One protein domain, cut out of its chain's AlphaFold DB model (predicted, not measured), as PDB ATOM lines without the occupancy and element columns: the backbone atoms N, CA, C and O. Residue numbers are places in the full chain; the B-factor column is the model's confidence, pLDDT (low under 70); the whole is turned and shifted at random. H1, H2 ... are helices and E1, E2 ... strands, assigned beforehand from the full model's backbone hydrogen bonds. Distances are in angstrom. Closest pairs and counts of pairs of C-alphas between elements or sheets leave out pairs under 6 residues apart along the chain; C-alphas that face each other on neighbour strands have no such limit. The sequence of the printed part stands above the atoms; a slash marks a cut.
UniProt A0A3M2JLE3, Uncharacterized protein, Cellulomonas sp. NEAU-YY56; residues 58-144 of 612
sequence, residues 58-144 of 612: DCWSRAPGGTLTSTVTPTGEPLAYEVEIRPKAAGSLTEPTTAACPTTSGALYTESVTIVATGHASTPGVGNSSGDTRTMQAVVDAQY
ATOM      1  N   ASP A  58     175.170 134.244 231.899       86.75
ATOM      2  CA  ASP A  58     174.549 132.994 231.429       86.75
ATOM      3  C   ASP A  58     175.099 132.487 230.092       86.75
ATOM      4  O   ASP A  58     174.508 131.605 229.465       86.75
ATOM      5  N   CYS A  59     176.232 133.013 229.623       90.06
ATOM      6  CA  CYS A  59     176.795 132.608 228.334       90.06
ATOM      7  C   CYS A  59     176.899 131.079 228.213       90.06
ATOM      8  O   CYS A  59     176.461 130.506 227.225       90.06
ATOM      9  N   TRP A  60     177.372 130.376 229.242       87.44
ATOM     10  CA  TRP A  60     177.534 128.920 229.175       87.44
ATOM     11  C   TRP A  60     176.223 128.129 229.109       87.44
ATOM     12  O   TRP A  60     176.206 127.042 228.532       87.44
ATOM     13  N   SER A  61     175.143 128.644 229.703       87.25
ATOM     14  CA  SER A  61     173.846 127.964 229.738       87.25
ATOM     15  C   SER A  61     173.008 128.275 228.497       87.25
ATOM     16  O   SER A  61     172.335 127.383 227.981       87.25
ATOM     17  N   ARG A  62     173.075 129.515 227.993       89.69
ATOM     18  CA  ARG A  62     172.293 129.981 226.835       89.69
ATOM     19  C   ARG A  62     173.030 129.884 225.504       89.69
ATOM     20  O   ARG A  62     172.385 129.666 224.487       89.69
ATOM     21  N   ALA A  63     174.354 130.013 225.514       90.31
ATOM     22  CA  ALA A  63     175.231 129.994 224.346       90.31
ATOM     23  C   ALA A  63     176.307 128.896 224.463       90.31
ATOM     24  O   ALA A  63     177.503 129.202 224.465       90.31
ATOM     25  N   PRO A  64     175.950 127.607 224.612       90.50
ATOM     26  CA  PRO A  64     176.952 126.557 224.761       90.50
ATOM     27  C   PRO A  64     177.908 126.553 223.558       90.50
ATOM     28  O   PRO A  64     177.494 126.366 222.418       90.50
ATOM     29  N   GLY A  65     179.203 126.776 223.812       92.12
ATOM     30  CA  GLY A  65     180.219 126.921 222.760       92.12
ATOM     31  C   GLY A  65     180.362 128.335 222.180       92.12
ATOM     32  O   GLY A  65     181.092 128.509 221.215       92.12
ATOM     33  N   GLY A  66     179.719 129.347 222.769       93.06
ATOM     34  CA  GLY A  66     179.778 130.737 222.313       93.06
ATOM     35  C   GLY A  66     178.867 131.056 221.130       93.06
ATOM     36  O   GLY A  66     179.030 132.115 220.538       93.06
ATOM     37  N   THR A  67     177.923 130.180 220.779       96.06
ATOM     38  CA  THR A  67     176.957 130.432 219.699       96.06
ATOM     39  C   THR A  67     175.546 130.570 220.265       96.06
ATOM     40  O   THR A  67     175.091 129.703 221.009       96.06
ATOM     41  N   LEU A  68     174.853 131.649 219.904       94.31
ATOM     42  CA  LEU A  68     173.438 131.889 220.199       94.31
ATOM     43  C   LEU A  68     172.637 131.812 218.903       94.31
ATOM     44  O   LEU A  68     173.023 132.394 217.892       94.31
ATOM     45  N   THR A  69     171.498 131.133 218.932       93.94
ATOM     46  CA  THR A  69     170.563 131.087 217.805       93.94
ATOM     47  C   THR A  69     169.163 131.431 218.286       93.94
ATOM     48  O   THR A  69     168.763 131.063 219.393       93.94
ATOM     49  N   SER A  70     168.408 132.151 217.455       90.62
ATOM     50  CA  SER A  70     167.013 132.462 217.772       90.62
ATOM     51  C   SER A  70     166.193 131.177 217.910       90.62
ATOM     52  O   SER A  70     166.182 130.331 217.016       90.62
ATOM     53  N   THR A  71     165.478 131.032 219.027       78.88
ATOM     54  CA  THR A  71     164.577 129.891 219.280       78.88
ATOM     55  C   THR A  71     163.192 130.082 218.663       78.88
ATOM     56  O   THR A  71     162.412 129.132 218.566       78.88
ATOM     57  N   VAL A  72     162.876 131.300 218.216       61.38
ATOM     58  CA  VAL A  72     161.568 131.645 217.662       61.38
ATOM     59  C   VAL A  72     161.598 131.423 216.158       61.38
ATOM     60  O   VAL A  72     161.855 132.335 215.381       61.38
ATOM     61  N   THR A  73     161.296 130.198 215.743       52.78
ATOM     62  CA  THR A  73     160.872 129.947 214.361       52.78
ATOM     63  C   THR A  73     159.583 129.136 214.372       52.78
ATOM     64  O   THR A  73     159.570 128.022 214.905       52.78
ATOM     65  N   PRO A  74     158.486 129.651 213.786       58.25
ATOM     66  CA  PRO A  74     157.410 128.794 213.310       58.25
ATOM     67  C   PRO A  74     158.034 127.687 212.451       58.25
ATOM     68  O   PRO A  74     158.919 127.953 211.638       58.25
ATOM     69  N   THR A  75     157.624 126.437 212.655       67.19
ATOM     70  CA  THR A  75     158.180 125.271 211.948       67.19
ATOM     71  C   THR A  75     158.284 125.520 210.440       67.19
ATOM     72  O   THR A  75     157.260 125.558 209.761       67.19
ATOM     73  N   GLY A  76     159.514 125.651 209.928       71.12
ATOM     74  CA  GLY A  76     159.809 125.824 208.502       71.12
ATOM     75  C   GLY A  76     160.348 127.197 208.080       71.12
ATOM     76  O   GLY A  76     160.717 127.333 206.915       71.12
ATOM     77  N   GLU A  77     160.425 128.185 208.975       75.38
ATOM     78  CA  GLU A  77     161.057 129.482 208.682       75.38
ATOM     79  C   GLU A  77     162.569 129.485 208.995       75.38
ATOM     80  O   GLU A  77     163.018 128.721 209.855       75.38
ATOM     81  N   PRO A  78     163.382 130.292 208.280       73.12
ATOM     82  CA  PRO A  78     164.799 130.467 208.595       73.12
ATOM     83  C   PRO A  78     164.980 131.119 209.974       73.12
ATOM     84  O   PRO A  78     164.159 131.934 210.392       73.12
ATOM     85  N   LEU A  79     166.070 130.773 210.668       82.50
ATOM     86  CA  LEU A  79     166.456 131.393 211.940       82.50
ATOM     87  C   LEU A  79     166.506 132.914 211.782       82.50
ATOM     88  O   LEU A  79     167.115 133.387 210.832       82.50
ATOM     89  N   ALA A  80     165.933 133.678 212.714       88.94
ATOM     90  CA  ALA A  80     166.015 135.138 212.645       88.94
ATOM     91  C   ALA A  80     167.476 135.625 212.715       88.94
ATOM     92  O   ALA A  80     167.874 136.499 211.948       88.94
ATOM     93  N   TYR A  81     168.290 135.027 213.589       94.88
ATOM     94  CA  TYR A  81     169.716 135.324 213.712       94.88
ATOM     95  C   TYR A  81     170.521 134.143 214.269       94.88
ATOM     96  O   TYR A  81     169.993 133.275 214.973       94.88
ATOM     97  N   GLU A  82     171.818 134.178 213.981       96.44
ATOM     98  CA  GLU A  82     172.887 133.358 214.546       96.44
ATOM     99  C   GLU A  82     174.007 134.289 215.026       96.44
ATOM    100  O   GLU A  82     174.443 135.170 214.289       96.44
ATOM    101  N   VAL A  83     174.464 134.131 216.264       97.38
ATOM    102  CA  VAL A  83     175.466 135.005 216.879       97.38
ATOM    103  C   VAL A  83     176.623 134.175 217.396       97.38
ATOM    104  O   VAL A  83     176.420 133.212 218.127       97.38
ATOM    105  N   GLU A  84     177.842 134.583 217.067       97.75
ATOM    106  CA  GLU A  84     179.080 134.031 217.596       97.75
ATOM    107  C   GLU A  84     179.747 135.031 218.542       97.75
ATOM    108  O   GLU A  84     180.049 136.167 218.177       97.75
ATOM    109  N   ILE A  85     180.024 134.583 219.758       96.31
ATOM    110  CA  ILE A  85     180.740 135.311 220.800       96.31
ATOM    111  C   ILE A  85     182.202 134.872 220.740       96.31
ATOM    112  O   ILE A  85     182.500 133.693 220.904       96.31
ATOM    113  N   ARG A  86     183.124 135.802 220.494       95.94
ATOM    114  CA  ARG A  86     184.556 135.521 220.324       95.94
ATOM    115  C   ARG A  86     185.372 136.336 221.345       95.94
ATOM    116  O   ARG A  86     185.642 137.515 221.113       95.94
ATOM    117  N   PRO A  87     185.737 135.752 222.501       92.56
ATOM    118  CA  PRO A  87     186.421 136.454 223.582       92.56
ATOM    119  C   PRO A  87     187.895 136.680 223.245       92.56
ATOM    120  O   PRO A  87     188.612 135.750 222.869       92.56
ATOM    121  N   LYS A  88     188.359 137.922 223.390       90.50
ATOM    122  CA  LYS A  88     189.745 138.323 223.163       90.50
ATOM    123  C   LYS A  88     190.502 138.333 224.487       90.50
ATOM    124  O   LYS A  88     190.184 139.088 225.405       90.50
ATOM    125  N   ALA A  89     191.518 137.480 224.583       84.19
ATOM    126  CA  ALA A  89     192.421 137.460 225.727       84.19
ATOM    127  C   ALA A  89     193.173 138.794 225.853       84.19
ATOM    128  O   ALA A  89     193.615 139.345 224.841       84.19
ATOM    129  N   ALA A  90     193.354 139.270 227.085       76.31
ATOM    130  CA  ALA A  90     194.102 140.487 227.373       76.31
ATOM    131  C   ALA A  90     195.503 140.454 226.748       76.31
ATOM    132  O   ALA A  90     196.238 139.470 226.882       76.31
ATOM    133  N   GLY A  91     195.858 141.521 226.030       75.50
ATOM    134  CA  GLY A  91     197.142 141.631 225.328       75.50
ATOM    135  C   GLY A  91     197.276 140.780 224.055       75.50
ATOM    136  O   GLY A  91     198.339 140.791 223.428       75.50
ATOM    137  N   SER A  92     196.229 140.062 223.630       79.12
ATOM    138  CA  SER A  92     196.212 139.394 222.324       79.12
ATOM    139  C   SER A  92     196.105 140.425 221.201       79.12
ATOM    140  O   SER A  92     195.132 141.172 221.114       79.12
ATOM    141  N   LEU A  93     197.075 140.425 220.285       78.94
ATOM    142  CA  LEU A  93     197.037 141.255 219.074       78.94
ATOM    143  C   LEU A  93     196.148 140.664 217.971       78.94
ATOM    144  O   LEU A  93     195.800 141.360 217.022       78.94
ATOM    145  N   THR A  94     195.790 139.382 218.069       82.81
ATOM    146  CA  THR A  94     194.972 138.684 217.072       82.81
ATOM    147  C   THR A  94     193.532 138.566 217.538       82.81
ATOM    148  O   THR A  94     193.281 138.132 218.667       82.81
ATOM    149  N   GLU A  95     192.597 138.914 216.651       82.25
ATOM    150  CA  GLU A  95     191.175 138.680 216.878       82.25
ATOM    151  C   GLU A  95     190.898 137.170 216.984       82.25
ATOM    152  O   GLU A  95     191.363 136.395 216.138       82.25
ATOM    153  N   PRO A  96     190.163 136.729 218.014       84.94
ATOM    154  CA  PRO A  96     189.757 135.337 218.151       84.94
ATOM    155  C   PRO A  96     188.894 134.921 216.953       84.94
ATOM    156  O   PRO A  96     187.936 135.598 216.585       84.94
ATOM    157  N   THR A  97     189.221 133.785 216.334       89.44
ATOM    158  CA  THR A  97     188.458 133.234 215.199       89.44
ATOM    159  C   THR A  97     187.426 132.196 215.623       89.44
ATOM    160  O   THR A  97     186.601 131.792 214.811       89.44
ATOM    161  N   THR A  98     187.495 131.717 216.863       93.75
ATOM    162  CA  THR A  98     186.635 130.653 217.387       93.75
ATOM    163  C   THR A  98     185.594 131.227 218.330       93.75
ATOM    164  O   THR A  98     185.951 131.958 219.258       93.75
ATOM    165  N   ALA A  99     184.329 130.860 218.118       95.75
ATOM    166  CA  ALA A  99     183.269 131.125 219.077       95.75
ATOM    167  C   ALA A  99     183.565 130.391 220.396       95.75
ATOM    168  O   ALA A  99     183.952 129.220 220.395       95.75
ATOM    169  N   ALA A 100     183.454 131.105 221.510       93.81
ATOM    170  CA  ALA A 100     183.581 130.565 222.853       93.81
ATOM    171  C   ALA A 100     182.886 131.495 223.846       93.81
ATOM    172  O   ALA A 100     182.883 132.712 223.684       93.81
ATOM    173  N   CYS A 101     182.338 130.937 224.920       92.75
ATOM    174  CA  CYS A 101     181.950 131.778 226.039       92.75
ATOM    175  C   CYS A 101     183.190 132.221 226.819       92.75
ATOM    176  O   CYS A 101     184.121 131.427 226.995       92.75
ATOM    177  N   PRO A 102     183.210 133.462 227.319       89.56
ATOM    178  CA  PRO A 102     184.267 133.920 228.202       89.56
ATOM    179  C   PRO A 102     184.390 133.009 229.427       89.56
ATOM    180  O   PRO A 102     183.395 132.615 230.043       89.56
ATOM    181  N   THR A 103     185.621 132.650 229.780       80.38
ATOM    182  CA  THR A 103     185.909 131.863 230.982       80.38
ATOM    183  C   THR A 103     186.403 132.781 232.086       80.38
ATOM    184  O   THR A 103     187.402 133.473 231.908       80.38
ATOM    185  N   THR A 104     185.768 132.726 233.254       68.25
ATOM    186  CA  THR A 104     186.255 133.390 234.475       68.25
ATOM    187  C   THR A 104     187.415 132.638 235.137       68.25
ATOM    188  O   THR A 104     188.070 133.171 236.028       68.25
ATOM    189  N   SER A 105     187.701 131.404 234.706       61.97
ATOM    190  CA  SER A 105     188.762 130.559 235.257       61.97
ATOM    191  C   SER A 105     189.896 130.343 234.247       61.97
ATOM    192  O   SER A 105     189.809 129.470 233.384       61.97
ATOM    193  N   GLY A 106     190.978 131.117 234.361       57.69
ATOM    194  CA  GLY A 106     192.191 130.945 233.554       57.69
ATOM    195  C   GLY A 106     193.143 132.141 233.639       57.69
ATOM    196  O   GLY A 106     192.738 133.233 234.010       57.69
ATOM    197  N   ALA A 107     194.416 131.943 233.278       50.12
ATOM    198  CA  ALA A 107     195.476 132.965 233.319       50.12
ATOM    199  C   ALA A 107     195.341 134.086 232.262       50.12
ATOM    200  O   ALA A 107     196.253 134.892 232.101       50.12
ATOM    201  N   LEU A 108     194.231 134.121 231.520       56.69
ATOM    202  CA  LEU A 108     193.954 135.098 230.475       56.69
ATOM    203  C   LEU A 108     192.567 135.682 230.735       56.69
ATOM    204  O   LEU A 108     191.554 135.119 230.323       56.69
ATOM    205  N   TYR A 109     192.533 136.800 231.454       70.38
ATOM    206  CA  TYR A 109     191.337 137.627 231.546       70.38
ATOM    207  C   TYR A 109     190.922 138.043 230.129       70.38
ATOM    208  O   TYR A 109     191.770 138.352 229.288       70.38
ATOM    209  N   THR A 110     189.626 137.980 229.837       74.06
ATOM    210  CA  THR A 110     189.089 138.476 228.567       74.06
ATOM    211  C   THR A 110     188.999 139.994 228.677       74.06
ATOM    212  O   THR A 110     188.336 140.481 229.583       74.06
ATOM    213  N   GLU A 111     189.697 140.725 227.811       81.25
ATOM    214  CA  GLU A 111     189.723 142.198 227.811       81.25
ATOM    215  C   GLU A 111     188.513 142.758 227.058       81.25
ATOM    216  O   GLU A 111     187.842 143.677 227.516       81.25
ATOM    217  N   SER A 112     188.180 142.135 225.930       87.56
ATOM    218  CA  SER A 112     187.026 142.485 225.104       87.56
ATOM    219  C   SER A 112     186.406 141.238 224.486       87.56
ATOM    220  O   SER A 112     187.013 140.166 224.417       87.56
ATOM    221  N   VAL A 113     185.160 141.360 224.050       92.19
ATOM    222  CA  VAL A 113     184.403 140.310 223.377       92.19
ATOM    223  C   VAL A 113     183.944 140.832 222.027       92.19
ATOM    224  O   VAL A 113     183.229 141.828 221.945       92.19
ATOM    225  N   THR A 114     184.325 140.126 220.969       95.00
ATOM    226  CA  THR A 114     183.835 140.380 219.617       95.00
ATOM    227  C   THR A 114     182.576 139.546 219.390       95.00
ATOM    228  O   THR A 114     182.623 138.318 219.408       95.00
ATOM    229  N   ILE A 115     181.445 140.205 219.175       95.75
ATOM    230  CA  ILE A 115     180.150 139.598 218.871       95.75
ATOM    231  C   ILE A 115     179.930 139.701 217.362       95.75
ATOM    232  O   ILE A 115     179.876 140.803 216.822       95.75
ATOM    233  N   VAL A 116     179.797 138.567 216.678       97.44
ATOM    234  CA  VAL A 116     179.507 138.495 215.240       97.44
ATOM    235  C   VAL A 116     178.103 137.935 215.060       97.44
ATOM    236  O   VAL A 116     177.879 136.761 215.324       97.44
ATOM    237  N   ALA A 117     177.157 138.755 214.613       97.06
ATOM    238  CA  ALA A 117     175.766 138.360 214.424       97.06
ATOM    239  C   ALA A 117     175.413 138.303 212.938       97.06
ATOM    240  O   ALA A 117     175.587 139.282 212.219       97.06
ATOM    241  N   THR A 118     174.884 137.177 212.477       97.75
ATOM    242  CA  THR A 118     174.299 137.010 211.147       97.75
ATOM    243  C   THR A 118     172.786 136.963 211.276       97.75
ATOM    244  O   THR A 118     172.242 136.032 211.856       97.75
ATOM    245  N   GLY A 119     172.102 137.973 210.749       96.44
ATOM    246  CA  GLY A 119     170.647 138.010 210.670       96.44
ATOM    247  C   GLY A 119     170.139 137.519 209.318       96.44
ATOM    248  O   GLY A 119     170.812 137.681 208.291       96.44
ATOM    249  N   HIS A 120     168.939 136.944 209.314       95.69
ATOM    250  CA  HIS A 120     168.256 136.465 208.116       95.69
ATOM    251  C   HIS A 120     166.912 137.171 207.934       95.69
ATOM    252  O   HIS A 120     166.162 137.396 208.884       95.69
ATOM    253  N   ALA A 121     166.586 137.507 206.689       94.44
ATOM    254  CA  ALA A 121     165.288 138.062 206.344       94.44
ATOM    255  C   ALA A 121     164.190 136.999 206.494       94.44
ATOM    256  O   ALA A 121     164.296 135.906 205.933       94.44
ATOM    257  N   SER A 122     163.091 137.337 207.174       91.62
ATOM    258  CA  SER A 122     161.916 136.458 207.249       91.62
ATOM    259  C   SER A 122     161.206 136.330 205.897       91.62
ATOM    260  O   SER A 122     160.546 135.331 205.626       91.62
ATOM    261  N   THR A 123     161.354 137.328 205.017       92.75
ATOM    262  CA  THR A 123     160.868 137.285 203.633       92.75
ATOM    263  C   THR A 123     162.035 137.447 202.652       92.75
ATOM    264  O   THR A 123     162.468 138.579 202.418       92.75
ATOM    265  N   PRO A 124     162.529 136.351 202.044       91.94
ATOM    266  CA  PRO A 124     163.599 136.408 201.050       91.94
ATOM    267  C   PRO A 124     163.263 137.292 199.843       91.94
ATOM    268  O   PRO A 124     162.107 137.396 199.414       91.94
ATOM    269  N   GLY A 125     164.289 137.896 199.248       91.19
ATOM    270  CA  GLY A 125     164.183 138.649 198.007       91.19
ATOM    271  C   GLY A 125     163.736 137.763 196.841       91.19
ATOM    272  O   GLY A 125     164.260 136.672 196.605       91.19
ATOM    273  N   VAL A 126     162.771 138.232 196.048       93.31
ATOM    274  CA  VAL A 126     162.238 137.460 194.918       93.31
ATOM    275  C   VAL A 126     163.145 137.654 193.706       93.31
ATOM    276  O   VAL A 126     163.155 138.714 193.087       93.31
ATOM    277  N   GLY A 127     163.904 136.617 193.343       90.19
ATOM    278  CA  GLY A 127     164.810 136.640 192.186       90.19
ATOM    279  C   GLY A 127     166.170 137.299 192.447       90.19
ATOM    280  O   GLY A 127     166.983 137.379 191.529       90.19
ATOM    281  N   ASN A 128     166.432 137.742 193.680       90.75
ATOM    282  CA  ASN A 128     167.733 138.234 194.125       90.75
ATOM    283  C   ASN A 128     167.890 138.029 195.642       90.75
ATOM    284  O   ASN A 128     167.298 138.769 196.423       90.75
ATOM    285  N   SER A 129     168.727 137.072 196.041       94.81
ATOM    286  CA  SER A 129     168.971 136.710 197.445       94.81
ATOM    287  C   SER A 129     170.107 137.494 198.115       94.81
ATOM    288  O   SER A 129     170.472 137.213 199.251       94.81
ATOM    289  N   SER A 130     170.693 138.491 197.437       93.69
ATOM    290  CA  SER A 130     171.829 139.269 197.975       93.69
ATOM    291  C   SER A 130     171.514 140.078 199.241       93.69
ATOM    292  O   SER A 130     172.433 140.595 199.872       93.69
ATOM    293  N   GLY A 131     170.234 140.210 199.601       93.56
ATOM    294  CA  GLY A 131     169.786 140.846 200.838       93.56
ATOM    295  C   GLY A 131     169.266 139.880 201.899       93.56
ATOM    296  O   GLY A 131     168.907 140.336 202.973       93.56
ATOM    297  N   ASP A 132     169.210 138.576 201.634       96.25
ATOM    298  CA  ASP A 132     168.543 137.634 202.543       96.25
ATOM    299  C   ASP A 132     169.323 137.425 203.845       96.25
ATOM    300  O   ASP A 132     168.741 137.009 204.845       96.25
ATOM    301  N   THR A 133     170.625 137.723 203.841       96.88
ATOM    302  CA  THR A 133     171.508 137.601 205.002       96.88
ATOM    303  C   THR A 133     172.385 138.835 205.175       96.88
ATOM    304  O   THR A 133     172.841 139.449 204.203       96.88
ATOM    305  N   ARG A 134     172.639 139.211 206.431       97.38
ATOM    306  CA  ARG A 134     173.559 140.294 206.799       97.38
ATOM    307  C   ARG A 134     174.333 139.916 208.048       97.38
ATOM    308  O   ARG A 134     173.733 139.544 209.047       97.38
ATOM    309  N   THR A 135     175.654 140.052 207.984       97.38
ATOM    310  CA  THR A 135     176.540 139.867 209.135       97.38
ATOM    311  C   THR A 135     176.979 141.226 209.659       97.38
ATOM    312  O   THR A 135     177.431 142.075 208.888       97.38
ATOM    313  N   MET A 136     176.845 141.421 210.963       96.00
ATOM    314  CA  MET A 136     177.283 142.590 211.710       96.00
ATOM    315  C   MET A 136     178.243 142.167 212.814       96.00
ATOM    316  O   MET A 136     178.228 141.022 213.266       96.00
ATOM    317  N   GLN A 137     179.084 143.101 213.242       96.88
ATOM    318  CA  GLN A 137     180.068 142.875 214.286       96.88
ATOM    319  C   GLN A 137     180.005 144.014 215.300       96.88
ATOM    320  O   GLN A 137     179.962 145.179 214.914       96.88
ATOM    321  N   ALA A 138     180.036 143.666 216.583       93.75
ATOM    322  CA  ALA A 138     180.205 144.599 217.689       93.75
ATOM    323  C   ALA A 138     181.369 144.135 218.568       93.75
ATOM    324  O   ALA A 138     181.537 142.940 218.797       93.75
ATOM    325  N   VAL A 139     182.163 145.075 219.070       92.25
ATOM    326  CA  VAL A 139     183.193 144.809 220.082       92.25
ATOM    327  C   VAL A 139     182.698 145.408 221.390       92.25
ATOM    328  O   VAL A 139     182.231 146.544 221.410       92.25
ATOM    329  N   VAL A 140     182.727 144.622 222.461       89.56
ATOM    330  CA  VAL A 140     182.256 145.031 223.787       89.56
ATOM    331  C   VAL A 140     183.392 144.831 224.775       89.56
ATOM    332  O   VAL A 140     183.950 143.735 224.848       89.56
ATOM    333  N   ASP A 141     183.734 145.871 225.529       82.62
ATOM    334  CA  ASP A 141     184.692 145.741 226.625       82.62
ATOM    335  C   ASP A 141     184.102 144.839 227.698       82.62
ATOM    336  O   ASP A 141     182.933 144.944 228.081       82.62
ATOM    337  N   ALA A 142     184.902 143.879 228.137       66.69
ATOM    338  CA  ALA A 142     184.400 142.779 228.921       66.69
ATOM    339  C   ALA A 142     184.350 143.164 230.408       66.69
ATOM    340  O   ALA A 142     185.166 142.723 231.214       66.69
ATOM    341  N   GLN A 143     183.388 144.012 230.776       58.94
ATOM    342  CA  GLN A 143     183.056 144.277 232.176       58.94
ATOM    343  C   GLN A 143     182.287 143.070 232.735       58.94
ATOM    344  O   GLN A 143     181.060 143.025 232.707       58.94
ATOM    345  N   TYR A 144     183.004 142.038 233.192       55.12
ATOM    346  CA  TYR A 144     182.367 140.917 233.888       55.12
ATOM    347  C   TYR A 144     182.043 141.303 235.332       55.12
ATOM    348  O   TYR A 144     182.904 141.882 236.001       55.12
TER     349      TYR A 144
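What this domain is: This is residues 58 to 144 of the 612 residues of an uncharacterized protein of Cellulomonas sp. NEAU-YY56 (UniProt A0A3M2JLE3). A long, twisted slab of four antiparallel strands has long loops between its strands and a very short helix, H1, at its short edge strand E1. The sheet, E1 - E2 - E3 - E4, is a meander, each strand the antiparallel neighbour of the one before. The printed part has 87 residues, with one named helix and four named strands in the order H1 E1 E2 E3 E4; its class is mostly strand, strands holding 32 of the 36 residues in named elements, though under half of the printed residues are in named elements, and the whole is loose, with a radius of gyration of the C-alphas of 15.5 A and spans of 50 by 27 by 18 A.

How they stand to each other: H1, residues 59 to 62, too short for an O i to N i+4 pair, only grazes the sheet. Its closest C-alphas to E1, residues 67 to 69, are Arg 62 and Leu 68, 7.0 A. Hairpins join E1 and E2, residues 81 to 89 (N 68 and O 83, 2.8 A), E2 and E3, residues 110 to 120 (N 84 and O 116, 2.8 A), and E3 and E4, residues 133 to 141 (N 117 and O 136, 2.8 A).

Where its parts are: H1 begins at C-alpha 59 (176.795, 132.608, 228.334). E2 is 25.8 A long, E3 29.3 A and E4 26.6 A, ending at C-alpha 141 (184.692, 145.741, 226.625).

The domain as a whole: The farthest C-alphas, Ala 107 and Gly 127, are 51.4 A apart. The printed part has no cut. Residues 72 to 75, 104 to 108 and 142 to 144 have pLDDT under 70.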